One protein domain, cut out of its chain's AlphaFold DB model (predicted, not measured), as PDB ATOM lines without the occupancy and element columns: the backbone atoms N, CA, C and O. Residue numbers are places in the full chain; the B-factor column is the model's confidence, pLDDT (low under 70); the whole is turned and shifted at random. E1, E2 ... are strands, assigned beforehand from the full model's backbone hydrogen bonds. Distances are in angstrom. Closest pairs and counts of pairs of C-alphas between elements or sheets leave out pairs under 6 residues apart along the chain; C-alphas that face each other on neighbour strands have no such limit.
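What this domain is: This is residues 171 to 245 of the 245 residues of an uncharacterized protein of Lentisphaerae bacterium RIFOXYA12_FULL_48_11 (UniProt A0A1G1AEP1). The domain is a short solenoid, a chain wound in stacked turns: strands E1, E2, E3 and E4 each bend round and lie side by side, turn after turn, E1 having the fewest residues of these four, 10. E5 closes the row, folding back along E4 in a hairpin. The printed part has 75 residues, with five named strands in the order E1 to E5 and no named helix, and its class is all strand. They form one mixed, twisted sheet in the order E1, E2, E3, E4, E5. The whole is compact, with a radius of gyration of the C-alphas of 10.5 A and spans of 29 by 21 by 14 A.

Where its parts are: E4, the longest strand by residues, holds residues 212 to 229, 11.3 A from first to last C-alpha, and bends by 171 degrees at residue 215. E3, residues 198 to 209, measures 8.4 A and bends by 168 degrees at 204. E2, residues 183 to 195, measures 5.3 A and bends by 173 degrees at 189. E1, residues 171 to 180, measures 12.2 A; C-alpha 171 is at (39.782, -39.912, 18.334). E5, residues 237 to 244, measures 12.2 A; C-alpha 244 is at (22.999, -39.872, 3.736).

How they stand to each other: E2 and E3 are parallel neighbours, with N 191 and O 205 2.8 A apart, within hydrogen-bond range. E1 is parallel to E2, with N 176 and O 190 at 3.0 A. E3 is parallel to E4, with N 219 and O 204 at 2.8 A. E5 is antiparallel to E4, with N 222 and O 242 at 2.8 A. E1 and E5 are the edge strands and are apart.

The domain as a whole: The C-alphas of Gly 181 and Ser 234, the two farthest apart, are 31.5 A apart. The printed part has no cut, and no link is long. Residues 232 to 235 have pLDDT under 70.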
ATOM      1  N   VAL A 171      39.574 -41.323  18.669       97.25
ATOM      2  CA  VAL A 171      39.782 -39.912  18.334       97.25
ATOM      3  C   VAL A 171      38.550 -39.066  18.619       97.25
ATOM      4  O   VAL A 171      37.474 -39.393  18.138       97.25
ATOM      5  N   ASP A 172      38.650 -37.972  19.370       97.62
ATOM      6  CA  ASP A 172      37.474 -37.105  19.562       97.62
ATOM      7  C   ASP A 172      37.119 -36.410  18.233       97.62
ATOM      8  O   ASP A 172      36.095 -36.709  17.610       97.62
ATOM      9  N   THR A 173      38.019 -35.578  17.714       97.81
ATOM     10  CA  THR A 173      37.859 -34.892  16.426       97.81
ATOM     11  C   THR A 173      38.949 -35.292  15.437       97.81
ATOM     12  O   THR A 173      40.139 -35.136  15.710       97.81
ATOM     13  N   MET A 174      38.550 -35.755  14.251       97.44
ATOM     14  CA  MET A 174      39.459 -36.230  13.208       97.44
ATOM     15  C   MET A 174      39.178 -35.586  11.854       97.44
ATOM     16  O   MET A 174      38.031 -35.526  11.414       97.44
ATOM     17  N   ALA A 175      40.244 -35.172  11.171       98.56
ATOM     18  CA  ALA A 175      40.233 -34.890   9.742       98.56
ATOM     19  C   ALA A 175      41.322 -35.713   9.031       98.56
ATOM     20  O   ALA A 175      42.510 -35.398   9.148       98.56
ATOM     21  N   GLY A 176      40.938 -36.754   8.288       98.44
ATOM     22  CA  GLY A 176      41.897 -37.618   7.592       98.44
ATOM     23  C   GLY A 176      41.506 -39.094   7.501       98.44
ATOM     24  O   GLY A 176      40.389 -39.429   7.112       98.44
ATOM     25  N   LEU A 177      42.460 -39.984   7.779       98.69
ATOM     26  CA  LEU A 177      42.318 -41.435   7.632       98.69
ATOM     27  C   LEU A 177      42.623 -42.145   8.951       98.69
ATOM     28  O   LEU A 177      43.688 -41.957   9.533       98.69
ATOM     29  N   GLN A 178      41.727 -43.028   9.369       98.06
ATOM     30  CA  GLN A 178      41.892 -43.861  10.555       98.06
ATOM     31  C   GLN A 178      41.717 -45.329  10.164       98.06
ATOM     32  O   GLN A 178      40.681 -45.720   9.623       98.06
ATOM     33  N   VAL A 179      42.748 -46.140  10.397       98.75
ATOM     34  CA  VAL A 179      42.783 -47.561  10.037       98.75
ATOM     35  C   VAL A 179      43.134 -48.391  11.257       98.75
ATOM     36  O   VAL A 179      44.171 -48.179  11.888       98.75
ATOM     37  N   ALA A 180      42.291 -49.371  11.561       98.50
ATOM     38  CA  ALA A 180      42.517 -50.313  12.641       98.50
ATOM     39  C   ALA A 180      42.231 -51.746  12.204       98.50
ATOM     40  O   ALA A 180      41.349 -51.990  11.381       98.50
ATOM     41  N   GLY A 181      42.913 -52.717  12.809       98.25
ATOM     42  CA  GLY A 181      42.561 -54.121  12.605       98.25
ATOM     43  C   GLY A 181      41.143 -54.434  13.083       98.25
ATOM     44  O   GLY A 181      40.408 -55.120  12.374       98.25
ATOM     45  N   LEU A 182      40.715 -53.904  14.237       98.50
ATOM     46  CA  LEU A 182      39.407 -54.227  14.818       98.50
ATOM     47  C   LEU A 182      38.453 -53.035  14.882       98.50
ATOM     48  O   LEU A 182      37.337 -53.145  14.372       98.50
ATOM     49  N   VAL A 183      38.845 -51.931  15.526       98.69
ATOM     50  CA  VAL A 183      37.893 -50.877  15.916       98.69
ATOM     51  C   VAL A 183      38.434 -49.473  15.680       98.69
ATOM     52  O   VAL A 183      39.504 -49.131  16.163       98.69
ATOM     53  N   ASN A 184      37.637 -48.616  15.050       98.69
ATOM     54  CA  ASN A 184      37.850 -47.171  15.070       98.69
ATOM     55  C   ASN A 184      36.676 -46.486  15.760       98.69
ATOM     56  O   ASN A 184      35.523 -46.659  15.350       98.69
ATOM     57  N   LEU A 185      36.957 -45.681  16.780       98.62
ATOM     58  CA  LEU A 185      35.964 -44.831  17.423       98.62
ATOM     59  C   LEU A 185      36.342 -43.370  17.217       98.62
ATOM     60  O   LEU A 185      37.491 -42.986  17.438       98.62
ATOM     61  N   GLY A 186      35.352 -42.550  16.885       98.06
ATOM     62  CA  GLY A 186      35.477 -41.124  17.093       98.06
ATOM     63  C   GLY A 186      34.182 -40.383  17.350       98.06
ATOM     64  O   GLY A 186      33.095 -40.969  17.324       98.06
ATOM     65  N   TRP A 187      34.292 -39.095  17.661       98.31
ATOM     66  CA  TRP A 187      33.130 -38.244  17.894       98.31
ATOM     67  C   TRP A 187      32.776 -37.464  16.633       98.31
ATOM     68  O   TRP A 187      31.730 -37.733  16.043       98.31
ATOM     69  N   ASN A 188      33.660 -36.583  16.169       98.50
ATOM     70  CA  ASN A 188      33.495 -35.786  14.955       98.50
ATOM     71  C   ASN A 188      34.539 -36.201  13.923       98.50
ATOM     72  O   ASN A 188      35.718 -35.878  14.051       98.50
ATOM     73  N   VAL A 189      34.111 -36.915  12.891       98.56
ATOM     74  CA  VAL A 189      35.005 -37.491  11.889       98.56
ATOM     75  C   VAL A 189      34.723 -36.888  10.522       98.56
ATOM     76  O   VAL A 189      33.634 -37.056   9.978       98.56
ATOM     77  N   GLU A 190      35.725 -36.236   9.941       98.75
ATOM     78  CA  GLU A 190      35.754 -35.802   8.546       98.75
ATOM     79  C   GLU A 190      36.821 -36.602   7.785       98.75
ATOM     80  O   GLU A 190      38.012 -36.299   7.845       98.75
ATOM     81  N   GLY A 191      36.416 -37.641   7.057       98.38
ATOM     82  CA  GLY A 191      37.348 -38.462   6.293       98.38
ATOM     83  C   GLY A 191      36.949 -39.928   6.201       98.38
ATOM     84  O   GLY A 191      35.810 -40.246   5.856       98.38
ATOM     85  N   VAL A 192      37.904 -40.828   6.441       98.75
ATOM     86  CA  VAL A 192      37.734 -42.271   6.224       98.75
ATOM     87  C   VAL A 192      38.061 -43.061   7.490       98.75
ATOM     88  O   VAL A 192      39.144 -42.910   8.052       98.75
ATOM     89  N   GLN A 193      37.154 -43.954   7.895       98.62
ATOM     90  CA  GLN A 193      37.412 -44.971   8.918       98.62
ATOM     91  C   GLN A 193      37.385 -46.370   8.296       98.62
ATOM     92  O   GLN A 193      36.367 -46.786   7.735       98.62
ATOM     93  N   LEU A 194      38.495 -47.098   8.410       98.75
ATOM     94  CA  LEU A 194      38.643 -48.480   7.953       98.75
ATOM     95  C   LEU A 194      38.929 -49.378   9.158       98.75
ATOM     96  O   LEU A 194      39.990 -49.266   9.774       98.75
ATOM     97  N   ALA A 195      38.008 -50.271   9.495       98.25
ATOM     98  CA  ALA A 195      38.187 -51.210  10.596       98.25
ATOM     99  C   ALA A 195      37.693 -52.595  10.200       98.25
ATOM    100  O   ALA A 195      36.670 -52.719   9.532       98.25
ATOM    101  N   GLY A 196      38.383 -53.649  10.639       97.31
ATOM    102  CA  GLY A 196      37.945 -55.014  10.358       97.31
ATOM    103  C   GLY A 196      36.577 -55.323  10.962       97.31
ATOM    104  O   GLY A 196      35.763 -55.953  10.299       97.31
ATOM    105  N   LEU A 197      36.280 -54.851  12.179       98.12
ATOM    106  CA  LEU A 197      35.023 -55.164  12.866       98.12
ATOM    107  C   LEU A 197      34.077 -53.971  12.956       98.12
ATOM    108  O   LEU A 197      32.923 -54.093  12.547       98.12
ATOM    109  N   TYR A 198      34.526 -52.851  13.523       98.56
ATOM    110  CA  TYR A 198      33.609 -51.798  13.949       98.56
ATOM    111  C   TYR A 198      34.146 -50.384  13.737       98.56
ATOM    112  O   TYR A 198      35.178 -50.019  14.294       98.56
ATOM    113  N   ASN A 199      33.391 -49.561  13.010       98.56
ATOM    114  CA  ASN A 199      33.588 -48.115  12.989       98.56
ATOM    115  C   ASN A 199      32.430 -47.416  13.701       98.56
ATOM    116  O   ASN A 199      31.256 -47.708  13.442       98.56
ATOM    117  N   ARG A 200      32.751 -46.451  14.566       98.50
ATOM    118  CA  ARG A 200      31.768 -45.585  15.219       98.50
ATOM    119  C   ARG A 200      32.158 -44.124  15.089       98.50
ATOM    120  O   ARG A 200      33.287 -43.761  15.399       98.50
ATOM    121  N   ALA A 201      31.173 -43.303  14.754       98.12
ATOM    122  CA  ALA A 201      31.249 -41.854  14.831       98.12
ATOM    123  C   ALA A 201      29.971 -41.283  15.465       98.12
ATOM    124  O   ALA A 201      28.894 -41.878  15.347       98.12
ATOM    125  N   ASN A 202      30.046 -40.132  16.132       98.00
ATOM    126  CA  ASN A 202      28.838 -39.375  16.463       98.00
ATOM    127  C   ASN A 202      28.397 -38.553  15.241       98.00
ATOM    128  O   ASN A 202      27.290 -38.733  14.738       98.00
ATOM    129  N   GLN A 203      29.289 -37.735  14.694       98.12
ATOM    130  CA  GLN A 203      29.135 -37.058  13.411       98.12
ATOM    131  C   GLN A 203      30.153 -37.629  12.429       98.12
ATOM    132  O   GLN A 203      31.354 -37.560  12.671       98.12
ATOM    133  N   MET A 204      29.670 -38.202  11.332       97.88
ATOM    134  CA  MET A 204      30.501 -38.750  10.267       97.88
ATOM    135  C   MET A 204      30.291 -37.957   8.988       97.88
ATOM    136  O   MET A 204      29.178 -37.926   8.468       97.88
ATOM    137  N   ARG A 205      31.361 -37.394   8.433       98.62
ATOM    138  CA  ARG A 205      31.403 -36.867   7.071       98.62
ATOM    139  C   ARG A 205      32.454 -37.627   6.266       98.62
ATOM    140  O   ARG A 205      33.644 -37.454   6.505       98.62
ATOM    141  N   GLY A 206      32.030 -38.465   5.322       98.38
ATOM    142  CA  GLY A 206      32.930 -39.266   4.482       98.38
ATOM    143  C   GLY A 206      32.581 -40.757   4.435       98.38
ATOM    144  O   GLY A 206      31.423 -41.105   4.231       98.38
ATOM    145  N   LEU A 207      33.574 -41.641   4.562       98.62
ATOM    146  CA  LEU A 207      33.419 -43.087   4.341       98.62
ATOM    147  C   LEU A 207      33.702 -43.909   5.605       98.62
ATOM    148  O   LEU A 207      34.744 -43.739   6.237       98.62
ATOM    149  N   GLN A 208      32.827 -44.861   5.929       98.69
ATOM    150  CA  GLN A 208      33.127 -45.933   6.886       98.69
ATOM    151  C   GLN A 208      33.120 -47.290   6.178       98.69
ATOM    152  O   GLN A 208      32.172 -47.606   5.455       98.69
ATOM    153  N   PHE A 209      34.152 -48.100   6.406       98.69
ATOM    154  CA  PHE A 209      34.247 -49.462   5.885       98.69
ATOM    155  C   PHE A 209      34.642 -50.440   6.993       98.69
ATOM    156  O   PHE A 209      35.689 -50.284   7.628       98.69
ATOM    157  N   GLY A 210      33.817 -51.463   7.198       97.81
ATOM    158  CA  GLY A 210      34.009 -52.507   8.206       97.81
ATOM    159  C   GLY A 210      32.788 -53.411   8.315       97.81
ATOM    160  O   GLY A 210      31.780 -53.149   7.667       97.81
ATOM    161  N   LEU A 211      32.839 -54.484   9.112       98.12
ATOM    162  CA  LEU A 211      31.666 -55.365   9.261       98.12
ATOM    163  C   LEU A 211      30.452 -54.613   9.816       98.12
ATOM    164  O   LEU A 211      29.336 -54.818   9.339       98.12
ATOM    165  N   VAL A 212      30.674 -53.741  10.797       98.50
ATOM    166  CA  VAL A 212      29.639 -52.906  11.397       98.50
ATOM    167  C   VAL A 212      30.074 -51.444  11.367       98.50
ATOM    168  O   VAL A 212      31.135 -51.086  11.874       98.50
ATOM    169  N   ASN A 213      29.223 -50.577  10.831       98.38
ATOM    170  CA  ASN A 213      29.434 -49.133  10.828       98.38
ATOM    171  C   ASN A 213      28.279 -48.453  11.558       98.38
ATOM    172  O   ASN A 213      27.114 -48.792  11.342       98.38
ATOM    173  N   LYS A 214      28.583 -47.499  12.436       97.94
ATOM    174  CA  LYS A 214      27.575 -46.733  13.171       97.94
ATOM    175  C   LYS A 214      27.915 -45.252  13.177       97.94
ATOM    176  O   LYS A 214      28.987 -44.859  13.629       97.94
ATOM    177  N   ALA A 215      26.950 -44.438  12.777       97.12
ATOM    178  CA  ALA A 215      27.001 -42.993  12.909       97.12
ATOM    179  C   ALA A 215      25.730 -42.497  13.608       97.12
ATOM    180  O   ALA A 215      24.636 -43.012  13.351       97.12
ATOM    181  N   HIS A 216      25.838 -41.503  14.496       96.44
ATOM    182  CA  HIS A 216      24.625 -40.825  14.953       96.44
ATOM    183  C   HIS A 216      24.063 -39.937  13.835       96.44
ATOM    184  O   HIS A 216      22.881 -40.043  13.509       96.44
ATOM    185  N   GLN A 217      24.938 -39.155  13.202       95.81
ATOM    186  CA  GLN A 217      24.704 -38.345  12.009       95.81
ATOM    187  C   GLN A 217      25.697 -38.739  10.916       95.81
ATOM    188  O   GLN A 217      26.892 -38.828  11.195       95.81
ATOM    189  N   LEU A 218      25.215 -38.939   9.689       96.12
ATOM    190  CA  LEU A 218      26.040 -39.272   8.529       96.12
ATOM    191  C   LEU A 218      25.840 -38.236   7.416       96.12
ATOM    192  O   LEU A 218      24.709 -37.921   7.071       96.12
ATOM    193  N   ASN A 219      26.945 -37.767   6.846       97.00
ATOM    194  CA  ASN A 219      27.038 -37.119   5.543       97.00
ATOM    195  C   ASN A 219      28.103 -37.870   4.722       97.00
ATOM    196  O   ASN A 219      29.298 -37.576   4.782       97.00
ATOM    197  N   GLY A 220      27.700 -38.935   4.043       97.00
ATOM    198  CA  GLY A 220      28.582 -39.810   3.292       97.00
ATOM    199  C   GLY A 220      28.043 -41.230   3.182       97.00
ATOM    200  O   GLY A 220      26.835 -41.440   3.072       97.00
ATOM    201  N   VAL A 221      28.948 -42.209   3.181       97.81
ATOM    202  CA  VAL A 221      28.647 -43.608   2.850       97.81
ATOM    203  C   VAL A 221      29.227 -44.552   3.903       97.81
ATOM    204  O   VAL A 221      30.337 -44.369   4.398       97.81
ATOM    205  N   GLN A 222      28.480 -45.598   4.221       98.31
ATOM    206  CA  GLN A 222      28.894 -46.726   5.044       98.31
ATOM    207  C   GLN A 222      28.827 -48.000   4.203       98.31
ATOM    208  O   GLN A 222      27.838 -48.216   3.500       98.31
ATOM    209  N   ILE A 223      29.857 -48.841   4.280       98.25
ATOM    210  CA  ILE A 223      29.930 -50.122   3.570       98.25
ATOM    211  C   ILE A 223      30.307 -51.219   4.568       98.25
ATOM    212  O   ILE A 223      31.366 -51.163   5.198       98.25
ATOM    213  N   GLY A 224      29.440 -52.219   4.714       97.38
ATOM    214  CA  GLY A 224      29.567 -53.236   5.757       97.38
ATOM    215  C   GLY A 224      28.391 -54.197   5.832       97.38
ATOM    216  O   GLY A 224      27.354 -53.952   5.223       97.38
ATOM    217  N   LEU A 225      28.515 -55.280   6.605       97.25
ATOM    218  CA  LEU A 225      27.399 -56.209   6.828       97.25
ATOM    219  C   LEU A 225      26.219 -55.526   7.530       97.25
ATOM    220  O   LEU A 225      25.071 -55.867   7.255       97.25
ATOM    221  N   LEU A 226      26.500 -54.557   8.404       97.62
ATOM    222  CA  LEU A 226      25.496 -53.785   9.127       97.62
ATOM    223  C   LEU A 226      25.891 -52.307   9.207       97.62
ATOM    224  O   LEU A 226      26.912 -51.962   9.799       97.62
ATOM    225  N   ASN A 227      25.057 -51.426   8.661       97.25
ATOM    226  CA  ASN A 227      25.314 -49.988   8.595       97.25
ATOM    227  C   ASN A 227      24.180 -49.216   9.272       97.25
ATOM    228  O   ASN A 227      23.032 -49.288   8.825       97.25
ATOM    229  N   ILE A 228      24.491 -48.506  10.358       96.75
ATOM    230  CA  ILE A 228      23.512 -47.890  11.259       96.75
ATOM    231  C   ILE A 228      23.641 -46.362  11.255       96.75
ATOM    232  O   ILE A 228      24.714 -45.824  11.551       96.75
ATOM    233  N   ILE A 229      22.516 -45.679  11.032       95.00
ATOM    234  CA  ILE A 229      22.343 -44.226  11.164       95.00
ATOM    235  C   ILE A 229      21.203 -43.983  12.159       95.00
ATOM    236  O   ILE A 229      20.085 -44.444  11.946       95.00
ATOM    237  N   THR A 230      21.462 -43.298  13.278       91.75
ATOM    238  CA  THR A 230      20.440 -43.182  14.348       91.75
ATOM    239  C   THR A 230      19.599 -41.903  14.325       91.75
ATOM    240  O   THR A 230      18.534 -41.904  14.932       91.75
ATOM    241  N   LYS A 231      20.040 -40.813  13.676       84.62
ATOM    242  CA  LYS A 231      19.234 -39.578  13.585       84.62
ATOM    243  C   LYS A 231      18.033 -39.721  12.640       84.62
ATOM    244  O   LYS A 231      17.006 -39.097  12.890       84.62
ATOM    245  N   ASP A 232      18.139 -40.574  11.621       66.12
ATOM    246  CA  ASP A 232      17.114 -40.750  10.591       66.12
ATOM    247  C   ASP A 232      16.312 -42.040  10.838       66.12
ATOM    248  O   ASP A 232      16.770 -43.156  10.595       66.12
ATOM    249  N   LEU A 233      15.093 -41.884  11.363       65.75
ATOM    250  CA  LEU A 233      14.236 -42.989  11.821       65.75
ATOM    251  C   LEU A 233      13.650 -43.852  10.686       65.75
ATOM    252  O   LEU A 233      13.155 -44.943  10.960       65.75
ATOM    253  N   SER A 234      13.702 -43.403   9.427       61.91
ATOM    254  CA  SER A 234      13.053 -44.105   8.307       61.91
ATOM    255  C   SER A 234      13.815 -45.353   7.835       61.91
ATOM    256  O   SER A 234      13.179 -46.311   7.409       61.91
ATOM    257  N   PHE A 235      15.153 -45.377   7.942       64.12
ATOM    258  CA  PHE A 235      16.015 -46.507   7.538       64.12
ATOM    259  C   PHE A 235      17.260 -46.609   8.432       64.12
ATOM    260  O   PHE A 235      18.397 -46.451   7.990       64.12
ATOM    261  N   SER A 236      17.040 -46.857   9.726       83.19
ATOM    262  CA  SER A 236      18.109 -46.746  10.725       83.19
ATOM    263  C   SER A 236      19.212 -47.807  10.598       83.19
ATOM    264  O   SER A 236      20.332 -47.555  11.031       83.19
ATOM    265  N   ALA A 237      18.938 -48.968   9.993       91.56
ATOM    266  CA  ALA A 237      19.921 -50.030   9.788       91.56
ATOM    267  C   ALA A 237      19.740 -50.698   8.418       91.56
ATOM    268  O   ALA A 237      18.668 -51.231   8.135       91.56
ATOM    269  N   LEU A 238      20.790 -50.695   7.592       93.50
ATOM    270  CA  LEU A 238      20.791 -51.309   6.260       93.50
ATOM    271  C   LEU A 238      21.970 -52.284   6.088       93.50
ATOM    272  O   LEU A 238      23.072 -52.014   6.581       93.50
ATOM    273  N   PRO A 239      21.768 -53.412   5.383       95.00
ATOM    274  CA  PRO A 239      22.850 -54.318   5.022       95.00
ATOM    275  C   PRO A 239      23.652 -53.773   3.835       95.00
ATOM    276  O   PRO A 239      23.112 -53.067   2.987       95.00
ATOM    277  N   LEU A 240      24.918 -54.181   3.734       95.06
ATOM    278  CA  LEU A 240      25.866 -53.894   2.644       95.06
ATOM    279  C   LEU A 240      26.248 -52.419   2.480       95.06
ATOM    280  O   LEU A 240      27.435 -52.108   2.551       95.06
ATOM    281  N   VAL A 241      25.282 -51.521   2.278       96.69
ATOM    282  CA  VAL A 241      25.503 -50.088   2.054       96.69
ATOM    283  C   VAL A 241      24.438 -49.252   2.768       96.69
ATOM    284  O   VAL A 241      23.256 -49.590   2.745       96.69
ATOM    285  N   ASN A 242      24.851 -48.131   3.362       95.44
ATOM    286  CA  ASN A 242      23.965 -47.055   3.818       95.44
ATOM    287  C   ASN A 242      24.586 -45.695   3.465       95.44
ATOM    288  O   ASN A 242      25.810 -45.569   3.449       95.44
ATOM    289  N   ALA A 243      23.775 -44.692   3.152       94.25
ATOM    290  CA  ALA A 243      24.258 -43.373   2.758       94.25
ATOM    291  C   ALA A 243      23.259 -42.275   3.138       94.25
ATOM    292  O   ALA A 243      22.051 -42.498   3.133       94.25
ATOM    293  N   SER A 244      23.774 -41.087   3.445       93.00
ATOM    294  CA  SER A 244      22.999 -39.872   3.736       93.00
ATOM    295  C   SER A 244      23.837 -38.654   3.346       93.00
ATOM    296  O   SER A 244      25.059 -38.726   3.459       93.00
ATOM    297  N   PHE A 245      23.232 -37.574   2.847       90.19
ATOM    298  CA  PHE A 245      23.939 -36.416   2.277       90.19
ATOM    299  C   PHE A 245      23.314 -35.094   2.714       90.19
ATOM    300  O   PHE A 245      22.071 -35.047   2.844       90.19
TER     301      PHE A 245